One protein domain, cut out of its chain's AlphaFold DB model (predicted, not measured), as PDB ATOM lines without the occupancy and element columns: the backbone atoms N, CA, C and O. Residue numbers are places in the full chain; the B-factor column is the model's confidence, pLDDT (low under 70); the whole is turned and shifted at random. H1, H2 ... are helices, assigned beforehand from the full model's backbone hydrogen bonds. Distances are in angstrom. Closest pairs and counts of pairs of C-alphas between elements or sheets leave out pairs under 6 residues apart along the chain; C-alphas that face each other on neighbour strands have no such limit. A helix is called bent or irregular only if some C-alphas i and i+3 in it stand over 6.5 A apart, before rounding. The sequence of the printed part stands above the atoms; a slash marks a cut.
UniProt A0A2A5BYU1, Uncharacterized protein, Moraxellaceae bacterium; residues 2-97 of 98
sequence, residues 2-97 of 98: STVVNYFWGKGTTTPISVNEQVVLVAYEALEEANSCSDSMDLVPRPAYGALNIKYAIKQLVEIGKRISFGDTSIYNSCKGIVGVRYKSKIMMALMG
ATOM      1  N   SER A   2     -37.167 -28.091 -41.598       86.00
ATOM      2  CA  SER A   2     -37.937 -29.119 -40.866       86.00
ATOM      3  C   SER A   2     -37.481 -30.559 -41.140       86.00
ATOM      4  O   SER A   2     -37.551 -31.398 -40.250       86.00
ATOM      5  N   THR A   3     -36.948 -30.843 -42.334       90.25
ATOM      6  CA  THR A   3     -36.362 -32.143 -42.699       90.25
ATOM      7  C   THR A   3     -35.274 -32.609 -41.737       90.25
ATOM      8  O   THR A   3     -35.284 -33.771 -41.360       90.25
ATOM      9  N   VAL A   4     -34.362 -31.726 -41.313       90.25
ATOM     10  CA  VAL A   4     -33.253 -32.109 -40.418       90.25
ATOM     11  C   VAL A   4     -33.782 -32.431 -39.024       90.25
ATOM     12  O   VAL A   4     -33.426 -33.447 -38.441       90.25
ATOM     13  N   VAL A   5     -34.702 -31.618 -38.506       92.38
ATOM     14  CA  VAL A   5     -35.344 -31.888 -37.212       92.38
ATOM     15  C   VAL A   5     -36.114 -33.212 -37.267       92.38
ATOM     16  O   VAL A   5     -35.920 -34.104 -36.444       92.38
ATOM     17  N   ASN A   6     -36.927 -33.404 -38.302       93.19
ATOM     18  CA  ASN A   6     -37.695 -34.636 -38.476       93.19
ATOM     19  C   ASN A   6     -36.809 -35.857 -38.770       93.19
ATOM     20  O   ASN A   6     -37.222 -36.984 -38.501       93.19
ATOM     21  N   TYR A   7     -35.596 -35.654 -39.290       92.19
ATOM     22  CA  TYR A   7     -34.613 -36.716 -39.455       92.19
ATOM     23  C   TYR A   7     -34.216 -37.293 -38.098       92.19
ATOM     24  O   TYR A   7     -34.298 -38.508 -37.942       92.19
ATOM     25  N   PHE A   8     -33.867 -36.462 -37.111       93.12
ATOM     26  CA  PHE A   8     -33.454 -36.925 -35.779       93.12
ATOM     27  C   PHE A   8     -34.610 -37.431 -34.913       93.12
ATOM     28  O   PHE A   8     -34.489 -38.485 -34.295       93.12
ATOM     29  N   TRP A   9     -35.720 -36.694 -34.863       94.75
ATOM     30  CA  TRP A   9     -36.768 -36.911 -33.855       94.75
ATOM     31  C   TRP A   9     -38.065 -37.504 -34.408       94.75
ATOM     32  O   TRP A   9     -39.006 -37.754 -33.659       94.75
ATOM     33  N   GLY A  10     -38.096 -37.801 -35.707       92.44
ATOM     34  CA  GLY A  10     -39.215 -38.460 -36.365       92.44
ATOM     35  C   GLY A  10     -40.137 -37.494 -37.102       92.44
ATOM     36  O   GLY A  10     -40.175 -36.282 -36.860       92.44
ATOM     37  N   LYS A  11     -40.892 -38.060 -38.048       90.75
ATOM     38  CA  LYS A  11     -41.831 -37.316 -38.891       90.75
ATOM     39  C   LYS A  11     -42.892 -36.636 -38.019       90.75
ATOM     40  O   LYS A  11     -43.541 -37.294 -37.218       90.75
ATOM     41  N   GLY A  12     -43.083 -35.334 -38.227       89.38
ATOM     42  CA  GLY A  12     -44.079 -34.542 -37.500       89.38
ATOM     43  C   GLY A  12     -43.554 -33.845 -36.243       89.38
ATOM     44  O   GLY A  12     -44.317 -33.108 -35.632       89.38
ATOM     45  N   THR A  13     -42.270 -33.997 -35.894       91.25
ATOM     46  CA  THR A  13     -41.660 -33.242 -34.781       91.25
ATOM     47  C   THR A  13     -41.729 -31.735 -35.012       91.25
ATOM     48  O   THR A  13     -41.947 -30.965 -34.083       91.25
ATOM     49  N   THR A  14     -41.542 -31.292 -36.257       91.81
ATOM     50  CA  THR A  14     -41.682 -29.881 -36.614       91.81
ATOM     51  C   THR A  14     -42.257 -29.699 -38.016       91.81
ATOM     52  O   THR A  14     -42.115 -30.548 -38.906       91.81
ATOM     53  N   THR A  15     -42.863 -28.534 -38.224       89.69
ATOM     54  CA  THR A  15     -43.309 -28.009 -39.517       89.69
ATOM     55  C   THR A  15     -42.407 -26.845 -39.944       89.69
ATOM     56  O   THR A  15     -41.695 -26.293 -39.110       89.69
ATOM     57  N   PRO A  16     -42.404 -26.424 -41.222       83.81
ATOM     58  CA  PRO A  16     -41.636 -25.249 -41.643       83.81
ATOM     59  C   PRO A  16     -41.969 -23.966 -40.862       83.81
ATOM     60  O   PRO A  16     -41.082 -23.148 -40.663       83.81
ATOM     61  N   ILE A  17     -43.216 -23.812 -40.405       82.56
ATOM     62  CA  ILE A  17     -43.707 -22.617 -39.697       82.56
ATOM     63  C   ILE A  17     -43.211 -22.573 -38.245       82.56
ATOM     64  O   ILE A  17     -42.981 -21.498 -37.705       82.56
ATOM     65  N   SER A  18     -43.006 -23.730 -37.613       83.56
ATOM     66  CA  SER A  18     -42.548 -23.835 -36.220       83.56
ATOM     67  C   SER A  18     -41.027 -23.729 -36.052       83.56
ATOM     68  O   SER A  18     -40.516 -23.934 -34.955       83.56
ATOM     69  N   VAL A  19     -40.278 -23.458 -37.126       85.50
ATOM     70  CA  VAL A  19     -38.820 -23.303 -37.062       85.50
ATOM     71  C   VAL A  19     -38.473 -21.839 -36.792       85.50
ATOM     72  O   VAL A  19     -38.676 -20.983 -37.648       85.50
ATOM     73  N   ASN A  20     -37.904 -21.572 -35.617       90.88
ATOM     74  CA  ASN A  20     -37.321 -20.284 -35.236       90.88
ATOM     75  C   ASN A  20     -35.782 -20.375 -35.158       90.88
ATOM     76  O   ASN A  20     -35.205 -21.445 -35.353       90.88
ATOM     77  N   GLU A  21     -35.109 -19.264 -34.850       89.69
ATOM     78  CA  GLU A  21     -33.642 -19.198 -34.753       89.69
ATOM     79  C   GLU A  21     -33.038 -20.194 -33.749       89.69
ATOM     80  O   GLU A  21     -32.027 -20.826 -34.051       89.69
ATOM     81  N   GLN A  22     -33.674 -20.410 -32.596       91.00
ATOM     82  CA  GLN A  22     -33.200 -21.378 -31.602       91.00
ATOM     83  C   GLN A  22     -33.295 -22.812 -32.131       91.00
ATOM     84  O   GLN A  22     -32.360 -23.597 -31.989       91.00
ATOM     85  N   VAL A  23     -34.383 -23.146 -32.833       92.81
ATOM     86  CA  VAL A  23     -34.545 -24.453 -33.490       92.81
ATOM     87  C   VAL A  23     -33.438 -24.681 -34.520       92.81
ATOM     88  O   VAL A  23     -32.923 -25.793 -34.623       92.81
ATOM     89  N   VAL A  24     -33.040 -23.640 -35.259       90.94
ATOM     90  CA  VAL A  24     -31.920 -23.704 -36.213       90.94
ATOM     91  C   VAL A  24     -30.612 -24.022 -35.506       90.94
ATOM     92  O   VAL A  24     -29.913 -24.936 -35.931       90.94
ATOM     93  N   LEU A  25     -30.280 -23.296 -34.439       91.38
ATOM     94  CA  LEU A  25     -29.021 -23.489 -33.720       91.38
ATOM     95  C   LEU A  25     -28.940 -24.888 -33.105       91.38
ATOM     96  O   LEU A  25     -27.975 -25.609 -33.346       91.38
ATOM     97  N   VAL A  26     -29.995 -25.321 -32.410       93.44
ATOM     98  CA  VAL A  26     -30.045 -26.651 -31.788       93.44
ATOM     99  C   VAL A  26     -29.966 -27.764 -32.837       93.44
ATOM    100  O   VAL A  26     -29.252 -28.747 -32.645       93.44
ATOM    101  N   ALA A  27     -30.676 -27.623 -33.962       92.56
ATOM    102  CA  ALA A  27     -30.613 -28.600 -35.046       92.56
ATOM    103  C   ALA A  27     -29.233 -28.637 -35.714       92.56
ATOM    104  O   ALA A  27     -28.781 -29.712 -36.102       92.56
ATOM    105  N   TYR A  28     -28.570 -27.485 -35.853       91.62
ATOM    106  CA  TYR A  28     -27.218 -27.397 -36.395       91.62
ATOM    107  C   TYR A  28     -26.199 -28.075 -35.477       91.62
ATOM    108  O   TYR A  28     -25.443 -28.913 -35.955       91.62
ATOM    109  N   GLU A  29     -26.223 -27.791 -34.173       91.75
ATOM    110  CA  GLU A  29     -25.326 -28.424 -33.196       91.75
ATOM    111  C   GLU A  29     -25.487 -29.949 -33.175       91.75
ATOM    112  O   GLU A  29     -24.503 -30.683 -33.249       91.75
ATOM    113  N   ALA A  30     -26.733 -30.434 -33.132       93.38
ATOM    114  CA  ALA A  30     -27.015 -31.865 -33.196       93.38
ATOM    115  C   ALA A  30     -26.475 -32.479 -34.498       93.38
ATOM    116  O   ALA A  30     -25.861 -33.542 -34.509       93.38
ATOM    117  N   LEU A  31     -26.673 -31.799 -35.623       91.50
ATOM    118  CA  LEU A  31     -26.185 -32.290 -36.899       91.50
ATOM    119  C   LEU A  31     -24.655 -32.314 -36.970       91.50
ATOM    120  O   LEU A  31     -24.088 -33.281 -37.472       91.50
ATOM    121  N   GLU A  32     -23.986 -31.281 -36.468       89.69
ATOM    122  CA  GLU A  32     -22.528 -31.227 -36.410       89.69
ATOM    123  C   GLU A  32     -21.968 -32.357 -35.540       89.69
ATOM    124  O   GLU A  32     -21.038 -33.050 -35.952       89.69
ATOM    125  N   GLU A  33     -22.567 -32.610 -34.374       91.69
ATOM    126  CA  GLU A  33     -22.129 -33.689 -33.491       91.69
ATOM    127  C   GLU A  33     -22.336 -35.072 -34.132       91.69
ATOM    128  O   GLU A  33     -21.467 -35.941 -34.046       91.69
ATOM    129  N   ALA A  34     -23.456 -35.273 -34.833       91.94
ATOM    130  CA  ALA A  34     -23.738 -36.529 -35.521       91.94
ATOM    131  C   ALA A  34     -22.777 -36.787 -36.695       91.94
ATOM    132  O   ALA A  34     -22.341 -37.927 -36.877       91.94
ATOM    133  N   ASN A  35     -22.418 -35.741 -37.451       89.25
ATOM    134  CA  ASN A  35     -21.373 -35.828 -38.473       89.25
ATOM    135  C   ASN A  35     -20.024 -36.132 -37.824       89.25
ATOM    136  O   ASN A  35     -19.401 -37.113 -38.189       89.25
ATOM    137  N   SER A  36     -19.628 -35.396 -36.780       88.38
ATOM    138  CA  SER A  36     -18.352 -35.635 -36.094       88.38
ATOM    139  C   SER A  36     -18.231 -37.056 -35.536       88.38
ATOM    140  O   SER A  36     -17.137 -37.615 -35.538       88.38
ATOM    141  N   CYS A  37     -19.323 -37.633 -35.032       90.25
ATOM    142  CA  CYS A  37     -19.360 -39.027 -34.599       90.25
ATOM    143  C   CYS A  37     -19.167 -39.986 -35.782       90.25
ATOM    144  O   CYS A  37     -18.389 -40.929 -35.673       90.25
ATOM    145  N   SER A  38     -19.832 -39.728 -36.912       90.19
ATOM    146  CA  SER A  38     -19.765 -40.596 -38.095       90.19
ATOM    147  C   SER A  38     -18.406 -40.497 -38.797       90.19
ATOM    148  O   SER A  38     -17.776 -41.518 -39.045       90.19
ATOM    149  N   ASP A  39     -17.878 -39.286 -38.967       87.44
ATOM    150  CA  ASP A  39     -16.536 -39.022 -39.494       87.44
ATOM    151  C   ASP A  39     -15.454 -39.707 -38.645       87.44
ATOM    152  O   ASP A  39     -14.486 -40.252 -39.171       87.44
ATOM    153  N   SER A  40     -15.630 -39.729 -37.317       85.88
ATOM    154  CA  SER A  40     -14.733 -40.457 -36.414       85.88
ATOM    155  C   SER A  40     -14.818 -41.972 -36.593       85.88
ATOM    156  O   SER A  40     -13.825 -42.651 -36.337       85.88
ATOM    157  N   MET A  41     -15.973 -42.508 -36.996       85.19
ATOM    158  CA  MET A  41     -16.109 -43.924 -37.346       85.19
ATOM    159  C   MET A  41     -15.442 -44.234 -38.693       85.19
ATOM    160  O   MET A  41     -14.887 -45.319 -38.848       85.19
ATOM    161  N   ASP A  42     -15.427 -43.268 -39.613       85.38
ATOM    162  CA  ASP A  42     -14.781 -43.375 -40.927       85.38
ATOM    163  C   ASP A  42     -13.290 -42.966 -40.916       85.38
ATOM    164  O   ASP A  42     -12.624 -43.011 -41.951       85.38
ATOM    165  N   LEU A  43     -12.746 -42.589 -39.749       82.06
ATOM    166  CA  LEU A  43     -11.366 -42.116 -39.553       82.06
ATOM    167  C   LEU A  43     -11.005 -40.890 -40.418       82.06
ATOM    168  O   LEU A  43      -9.846 -40.697 -40.796       82.06
ATOM    169  N   VAL A  44     -11.990 -40.038 -40.714       73.62
ATOM    170  CA  VAL A  44     -11.808 -38.830 -41.525       73.62
ATOM    171  C   VAL A  44     -11.278 -37.685 -40.648       73.62
ATOM    172  O   VAL A  44     -11.869 -37.374 -39.610       73.62
ATOM    173  N   PRO A  45     -10.170 -37.018 -41.028       63.34
ATOM    174  CA  PRO A  45      -9.640 -35.892 -40.266       63.34
ATOM    175  C   PRO A  45     -10.617 -34.710 -40.276       63.34
ATOM    176  O   PRO A  45     -11.085 -34.269 -41.326       63.34
ATOM    177  N   ARG A  46     -10.904 -34.178 -39.082       57.97
ATOM    178  CA  ARG A  46     -11.899 -33.121 -38.883       57.97
ATOM    179  C   ARG A  46     -11.416 -31.781 -39.460       57.97
ATOM    180  O   ARG A  46     -10.353 -31.303 -39.058       57.97
ATOM    181  N   PRO A  47     -12.202 -31.109 -40.316       57.06
ATOM    182  CA  PRO A  47     -11.952 -29.715 -40.663       57.06
ATOM    183  C   PRO A  47     -12.213 -28.819 -39.447       57.06
ATOM    184  O   PRO A  47     -13.229 -28.962 -38.764       57.06
ATOM    185  N   ALA A  48     -11.320 -27.867 -39.176       56.75
ATOM    186  CA  ALA A  48     -11.563 -26.833 -38.175       56.75
ATOM    187  C   ALA A  48     -12.589 -25.831 -38.729       56.75
ATOM    188  O   ALA A  48     -12.234 -24.889 -39.438       56.75
ATOM    189  N   TYR A  49     -13.876 -26.056 -38.464       58.50
ATOM    190  CA  TYR A  49     -14.920 -25.114 -38.861       58.50
ATOM    191  C   TYR A  49     -14.864 -23.857 -37.979       58.50
ATOM    192  O   TYR A  49     -14.823 -23.935 -36.751       58.50
ATOM    193  N   GLY A  50     -14.802 -22.691 -38.629       56.16
ATOM    194  CA  GLY A  50     -14.745 -21.376 -37.990       56.16
ATOM    195  C   GLY A  50     -16.089 -20.908 -37.422       56.16
ATOM    196  O   GLY A  50     -17.128 -21.511 -37.672       56.16
ATOM    197  N   ALA A  51     -16.034 -19.813 -36.655       52.59
ATOM    198  CA  ALA A  51     -17.097 -19.265 -35.807       52.59
ATOM    199  C   ALA A  51     -18.543 -19.421 -36.329       52.59
ATOM    200  O   ALA A  51     -18.883 -19.013 -37.443       52.59
ATOM    201  N   LEU A  52     -19.404 -19.943 -35.447       60.97
ATOM    202  CA  LEU A  52     -20.853 -20.066 -35.608       60.97
ATOM    203  C   LEU A  52     -21.498 -18.716 -35.967       60.97
ATOM    204  O   LEU A  52     -21.676 -17.842 -35.122       60.97
ATOM    205  N   ASN A  53     -21.902 -18.568 -37.227       75.88
ATOM    206  CA  ASN A  53     -22.840 -17.538 -37.664       75.88
ATOM    207  C   ASN A  53     -24.174 -18.214 -38.003       75.88
ATOM    208  O   ASN A  53     -24.192 -19.216 -38.717       75.88
ATOM    209  N   ILE A  54     -25.302 -17.658 -37.557       78.62
ATOM    210  CA  ILE A  54     -26.626 -18.229 -37.838       78.62
ATOM    211  C   ILE A  54     -26.904 -18.385 -39.341       78.62
ATOM    212  O   ILE A  54     -27.482 -19.383 -39.763       78.62
ATOM    213  N   LYS A  55     -26.405 -17.468 -40.184       84.00
ATOM    214  CA  LYS A  55     -26.500 -17.594 -41.650       84.00
ATOM    215  C   LYS A  55     -25.759 -18.828 -42.162       84.00
ATOM    216  O   LYS A  55     -26.238 -19.496 -43.078       84.00
ATOM    217  N   TYR A  56     -24.606 -19.130 -41.569       80.75
ATOM    218  CA  TYR A  56     -23.836 -20.326 -41.887       80.75
ATOM    219  C   TYR A  56     -24.585 -21.586 -41.439       80.75
ATOM    220  O   TYR A  56     -24.778 -22.488 -42.251       80.75
ATOM    221  N   ALA A  57     -25.119 -21.604 -40.213       83.19
ATOM    222  CA  ALA A  57     -25.920 -22.718 -39.708       83.19
ATOM    223  C   ALA A  57     -27.131 -23.021 -40.610       83.19
ATOM    224  O   ALA A  57     -27.354 -24.171 -40.991       83.19
ATOM    225  N   ILE A  58     -27.870 -21.988 -41.036       85.38
ATOM    226  CA  ILE A  58     -28.987 -22.131 -41.984       85.38
ATOM    227  C   ILE A  58     -28.504 -22.743 -43.301       85.38
ATOM    228  O   ILE A  58     -29.121 -23.691 -43.791       85.38
ATOM    229  N   LYS A  59     -27.409 -22.227 -43.877       86.88
ATOM    230  CA  LYS A  59     -26.860 -22.731 -45.143       86.88
ATOM    231  C   LYS A  59     -26.520 -24.221 -45.047       86.88
ATOM    232  O   LYS A  59     -27.004 -25.002 -45.869       86.88
ATOM    233  N   GLN A  60     -25.779 -24.618 -44.013       84.56
ATOM    234  CA  GLN A  60     -25.399 -26.013 -43.789       84.56
ATOM    235  C   GLN A  60     -26.636 -26.910 -43.614       84.56
ATOM    236  O   GLN A  60     -26.737 -27.964 -44.239       84.56
ATOM    237  N   LEU A  61     -27.631 -26.469 -42.835       85.62
ATOM    238  CA  LEU A  61     -28.872 -27.223 -42.632       85.62
ATOM    239  C   LEU A  61     -29.698 -27.389 -43.913       85.62
ATOM    240  O   LEU A  61     -30.371 -28.406 -44.081       85.62
ATOM    241  N   VAL A  62     -29.692 -26.401 -44.811       87.44
ATOM    242  CA  VAL A  62     -30.385 -26.497 -46.104       87.44
ATOM    243  C   VAL A  62     -29.697 -27.507 -47.014       87.44
ATOM    244  O   VAL A  62     -30.379 -28.360 -47.585       87.44
ATOM    245  N   GLU A  63     -28.373 -27.433 -47.144       86.44
ATOM    246  CA  GLU A  63     -27.595 -28.364 -47.969       86.44
ATOM    247  C   GLU A  63     -27.758 -29.802 -47.475       86.44
ATOM    248  O   GLU A  63     -28.127 -30.688 -48.248       86.44
ATOM    249  N   ILE A  64     -27.605 -30.025 -46.170       84.25
ATOM    250  CA  ILE A  64     -27.730 -31.360 -45.582       84.25
ATOM    251  C   ILE A  64     -29.182 -31.844 -45.616       84.25
ATOM    252  O   ILE A  64     -29.440 -33.000 -45.937       84.25
ATOM    253  N   GLY A  65     -30.151 -30.959 -45.371       83.50
ATOM    254  CA  GLY A  65     -31.570 -31.289 -45.494       83.50
ATOM    255  C   GLY A  65     -31.942 -31.797 -46.891       83.50
ATOM    256  O   GLY A  65     -32.745 -32.723 -46.997       83.50
ATOM    257  N   LYS A  66     -31.332 -31.244 -47.953       87.81
ATOM    258  CA  LYS A  66     -31.466 -31.779 -49.316       87.81
ATOM    259  C   LYS A  66     -30.861 -33.176 -49.411       87.81
ATOM    260  O   LYS A  66     -31.562 -34.084 -49.845       87.81
ATOM    261  N   ARG A  67     -29.617 -33.379 -48.965       85.88
ATOM    262  CA  ARG A  67     -28.967 -34.703 -49.022       85.88
ATOM    263  C   ARG A  67     -29.789 -35.775 -48.303       85.88
ATOM    264  O   ARG A  67     -30.114 -36.793 -48.904       85.88
ATOM    265  N   ILE A  68     -30.242 -35.498 -47.078       87.00
ATOM    266  CA  ILE A  68     -31.123 -36.391 -46.309       87.00
ATOM    267  C   ILE A  68     -32.396 -36.730 -47.098       87.00
ATOM    268  O   ILE A  68     -32.804 -37.887 -47.132       87.00
ATOM    269  N   SER A  69     -33.021 -35.749 -47.762       86.31
ATOM    270  CA  SER A  69     -34.221 -36.005 -48.572       86.31
ATOM    271  C   SER A  69     -33.971 -36.899 -49.794       86.31
ATOM    272  O   SER A  69     -34.897 -37.562 -50.247       86.31
ATOM    273  N   PHE A  70     -32.727 -36.961 -50.280       87.69
ATOM    274  CA  PHE A  70     -32.280 -37.869 -51.341       87.69
ATOM    275  C   PHE A  70     -31.735 -39.208 -50.809       87.69
ATOM    276  O   PHE A  70     -31.228 -40.004 -51.594       87.69
ATOM    277  N   GLY A  71     -31.860 -39.482 -49.504       82.75
ATOM    278  CA  GLY A  71     -31.471 -40.761 -48.906       82.75
ATOM    279  C   GLY A  71     -30.017 -40.842 -48.436       82.75
ATOM    280  O   GLY A  71     -29.452 -41.928 -48.434       82.75
ATOM    281  N   ASP A  72     -29.414 -39.717 -48.044       80.69
ATOM    282  CA  ASP A  72     -28.050 -39.667 -47.496       80.69
ATOM    283  C   ASP A  72     -27.850 -40.619 -46.299       80.69
ATOM    284  O   ASP A  72     -28.588 -40.568 -45.309       80.69
ATOM    285  N   THR A  73     -26.828 -41.472 -46.403       78.06
ATOM    286  CA  THR A  73     -26.423 -42.456 -45.388       78.06
ATOM    287  C   THR A  73     -25.102 -42.107 -44.699       78.06
ATOM    288  O   THR A  73     -24.594 -42.932 -43.947       78.06
ATOM    289  N   SER A  74     -24.533 -40.921 -44.947       84.56
ATOM    290  CA  SER A  74     -23.252 -40.482 -44.359       84.56
ATOM    291  C   SER A  74     -23.291 -40.338 -42.836       84.56
ATOM    292  O   SER A  74     -22.267 -40.467 -42.178       84.56
ATOM    293  N   ILE A  75     -24.471 -40.112 -42.254       90.00
ATOM    294  CA  ILE A  75     -24.650 -40.117 -40.801       90.00
ATOM    295  C   ILE A  75     -25.113 -41.505 -40.363       90.00
ATOM    296  O   ILE A  75     -26.236 -41.924 -40.667       90.00
ATOM    297  N   TYR A  76     -24.279 -42.197 -39.587       89.69
ATOM    298  CA  TYR A  76     -24.616 -43.513 -39.056       89.69
ATOM    299  C   TYR A  76     -25.806 -43.450 -38.090       89.69
ATOM    300  O   TYR A  76     -25.920 -42.559 -37.244       89.69
ATOM    301  N   ASN A  77     -26.682 -44.458 -38.162       90.94
ATOM    302  CA  ASN A  77     -27.880 -44.539 -37.320       90.94
ATOM    303  C   ASN A  77     -27.565 -44.548 -35.813       90.94
ATOM    304  O   ASN A  77     -28.349 -44.018 -35.028       90.94
ATOM    305  N   SER A  78     -26.424 -45.113 -35.406       92.00
ATOM    306  CA  SER A  78     -25.937 -45.085 -34.021       92.00
ATOM    307  C   SER A  78     -25.645 -43.656 -33.554       92.00
ATOM    308  O   SER A  78     -26.184 -43.221 -32.535       92.00
ATOM    309  N   CYS A  79     -24.865 -42.902 -34.333       93.44
ATOM    310  CA  CYS A  79     -24.546 -41.498 -34.075       93.44
ATOM    311  C   CYS A  79     -25.811 -40.634 -34.059       93.44
ATOM    312  O   CYS A  79     -26.059 -39.901 -33.101       93.44
ATOM    313  N   LYS A  80     -26.671 -40.796 -35.071       94.06
ATOM    314  CA  LYS A  80     -27.987 -40.153 -35.135       94.06
ATOM    315  C   LYS A  80     -28.818 -40.421 -33.877       94.06
ATOM    316  O   LYS A  80     -29.390 -39.489 -33.314       94.06
ATOM    317  N   GLY A  81     -28.908 -41.681 -33.452       94.12
ATOM    318  CA  GLY A  81     -29.717 -42.097 -32.308       94.12
ATOM    319  C   GLY A  81     -29.229 -41.487 -30.996       94.12
ATOM    320  O   GLY A  81     -30.018 -40.888 -30.266       94.12
ATOM    321  N   ILE A  82     -27.925 -41.580 -30.722       95.19
ATOM    322  CA  ILE A  82     -27.317 -41.047 -29.493       95.19
ATOM    323  C   ILE A  82     -27.484 -39.526 -29.420       95.19
ATOM    324  O   ILE A  82     -27.938 -38.997 -28.401       95.19
ATOM    325  N   VAL A  83     -27.169 -38.821 -30.507       95.19
ATOM    326  CA  VAL A  83     -27.289 -37.361 -30.561       95.19
ATOM    327  C   VAL A  83     -28.752 -36.925 -30.469       95.19
ATOM    328  O   VAL A  83     -29.075 -36.005 -29.715       95.19
ATOM    329  N   GLY A  84     -29.657 -37.627 -31.157       95.25
ATOM    330  CA  GLY A  84     -31.095 -37.379 -31.079       95.25
ATOM    331  C   GLY A  84     -31.619 -37.457 -29.643       95.25
ATOM    332  O   GLY A  84     -32.378 -36.586 -29.220       95.25
ATOM    333  N   VAL A  85     -31.166 -38.438 -28.856       96.25
ATOM    334  CA  VAL A  85     -31.506 -38.532 -27.427       96.25
ATOM    335  C   VAL A  85     -30.914 -37.362 -26.638       96.25
ATOM    336  O   VAL A  85     -31.645 -36.703 -25.898       96.25
ATOM    337  N   ARG A  86     -29.624 -37.059 -26.824       96.25
ATOM    338  CA  ARG A  86     -28.918 -35.997 -26.087       96.25
ATOM    339  C   ARG A  86     -29.550 -34.616 -26.282       96.25
ATOM    340  O   ARG A  86     -29.662 -33.846 -25.331       96.25
ATOM    341  N   TYR A  87     -29.986 -34.311 -27.501       96.44
ATOM    342  CA  TYR A  87     -30.537 -33.004 -27.861       96.44
ATOM    343  C   TYR A  87     -32.062 -32.912 -27.740       96.44
ATOM    344  O   TYR A  87     -32.618 -31.830 -27.935       96.44
ATOM    345  N   LYS A  88     -32.753 -34.002 -27.373       95.88
ATOM    346  CA  LYS A  88     -34.223 -34.057 -27.335       95.88
ATOM    347  C   LYS A  88     -34.842 -32.946 -26.487       95.88
ATOM    348  O   LYS A  88     -35.766 -32.278 -26.939       95.88
ATOM    349  N   SER A  89     -34.343 -32.715 -25.276       94.94
ATOM    350  CA  SER A  89     -34.904 -31.668 -24.412       94.94
ATOM    351  C   SER A  89     -34.657 -30.271 -24.983       94.94
ATOM    352  O   SER A  89     -35.573 -29.456 -25.013       94.94
ATOM    353  N   LYS A  90     -33.449 -30.012 -25.508       95.69
ATOM    354  CA  LYS A  90     -33.088 -28.719 -26.112       95.69
ATOM    355  C   LYS A  90     -33.980 -28.379 -27.304       95.69
ATOM    356  O   LYS A  90     -34.481 -27.265 -27.380       95.69
ATOM    357  N   ILE A  91     -34.210 -29.333 -28.213       95.25
ATOM    358  CA  ILE A  91     -35.027 -29.063 -29.402       95.25
ATOM    359  C   ILE A  91     -36.492 -28.826 -29.034       95.25
ATOM    360  O   ILE A  91     -37.134 -27.969 -29.628       95.25
ATOM    361  N   MET A  92     -37.014 -29.533 -28.027       95.06
ATOM    362  CA  MET A  92     -38.392 -29.339 -27.575       95.06
ATOM    363  C   MET A  92     -38.579 -27.971 -26.913       95.06
ATOM    364  O   MET A  92     -39.571 -27.308 -27.196       95.06
ATOM    365  N   MET A  93     -37.618 -27.518 -26.100       93.56
ATOM    366  CA  MET A  93     -37.629 -26.159 -25.539       93.56
ATOM    367  C   MET A  93     -37.578 -25.099 -26.644       93.56
ATOM    368  O   MET A  93     -38.473 -24.258 -26.724       93.56
ATOM    369  N   ALA A  94     -36.657 -25.248 -27.600       93.62
ATOM    370  CA  ALA A  94     -36.553 -24.335 -28.733       93.62
ATOM    371  C   ALA A  94     -37.845 -24.266 -29.573       93.62
ATOM    372  O   ALA A  94     -38.247 -23.184 -30.006       93.62
ATOM    373  N   LEU A  95     -38.529 -25.400 -29.781       93.00
ATOM    374  CA  LEU A  95     -39.825 -25.462 -30.472       93.00
ATOM    375  C   LEU A  95     -40.954 -24.782 -29.682       93.00
ATOM    376  O   LEU A  95     -41.880 -24.252 -30.292       93.00
ATOM    377  N   MET A  96     -40.872 -24.770 -28.350       92.19
ATOM    378  CA  MET A  96     -41.772 -24.008 -27.476       92.19
ATOM    379  C   MET A  96     -41.418 -22.512 -27.416       92.19
ATOM    380  O   MET A  96     -42.180 -21.735 -26.848       92.19
ATOM    381  N   GLY A  97     -40.298 -22.100 -28.022       87.62
ATOM    382  CA  GLY A  97     -39.817 -20.719 -27.995       87.62
ATOM    383  C   GLY A  97     -39.160 -20.323 -26.671       87.62
ATOM    384  O   GLY A  97     -39.165 -19.139 -26.340       87.62
TER     385      GLY A  97
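This is residues 2 to 97 of the 98 residues of an uncharacterized protein of Moraxellaceae bacterium (UniProt A0A2A5BYU1). A long helix, H2, runs through the middle of a small helical body; H3 crosses it on one side, and the bent helix H4 folds back along the other side in two arms, H4a and H4b. The short helix H1 sits between H3 and H4a, and the unnamed residues 42 to 53 swing in a wide arc from the end of H2 to the beginning of H3. The printed part has 96 residues, with four named helices in the order H1, H2, H3, H4 and no named strand; the class is all helix. It is compact, with a radius of gyration of the C-alphas of 12.7 A and spans of 37 by 27 by 25 A.

The longest helix, H2, holds residues 21 to 41 and measures 30.4 A, from C-alpha 21 at (-33.642, -19.198, -34.753) to C-alpha 41 at (-16.109, -43.924, -37.346). H3 holds residues 54 to 69 and measures 22.1 A. H1 holds residues 2 to 9, 10.5 A long, and begins with C-alpha 2 at (-37.937, -29.119, -40.866). H4, residues 77 to 96, was assigned as one helix by its hydrogen bonds but is bent: C-alphas 86 and 89 are 7.6 A apart. Its arms are H4a, residues 77 to 86, 14.2 A long, and H4b, residues 89 to 96, 10.7 A long, ending with C-alpha 96 at (-41.772, -24.008, -27.476).

H2 touches H3 with residues 21 to 28 alone, at a steep tilt of 60 degrees, the same way; the closest C-alphas are those of Tyr 28 and Ala 57, 5.9 A apart. With residues 30 to 38 alone H2 touches H4a, opposite ways at a steep tilt of 41 degrees, closest at the C-alphas of Ala 34 and Cys 79, 5.2 A. With residues 22 to 27 alone it touches H4b, opposite ways at a shallow tilt of 28 degrees, closest at the C-alphas of Val 23 and Ala 94, 5.2 A. The two arms stand at a steep tilt of 68 degrees, only just short of about perpendicular. H1 and H2 only just touch, with 3 pairs of C-alphas within 8 A, the closest being Val 5 and Ala 27 at 6.2 A. H1 also touches H3, about perpendicular at 74 degrees, with the C-alphas of Val 4 and Gly 65 closest at 5.4 A. H1 touches H4a, about perpendicular at 89 degrees, closest at the C-alphas of Phe 8 and Gly 84, 5.3 A. H3 is apart from H4a and from H4b. In H1, H2, H3, H4a and H4b every O i to N i+4 pair is within hydrogen-bond range.

The two C-alphas farthest apart, those of Ile 17 and Leu 43, are 37.8 A from each other. The printed part has no cut. The links H1 to H2, 11 residues, and H2 to H3, 12 residues, are long; H3 to H4, 7 residues, is short. The mean pLDDT of the printed part is 86.6, and residues 45 to 52, in the link from H2 to H3, are under 70.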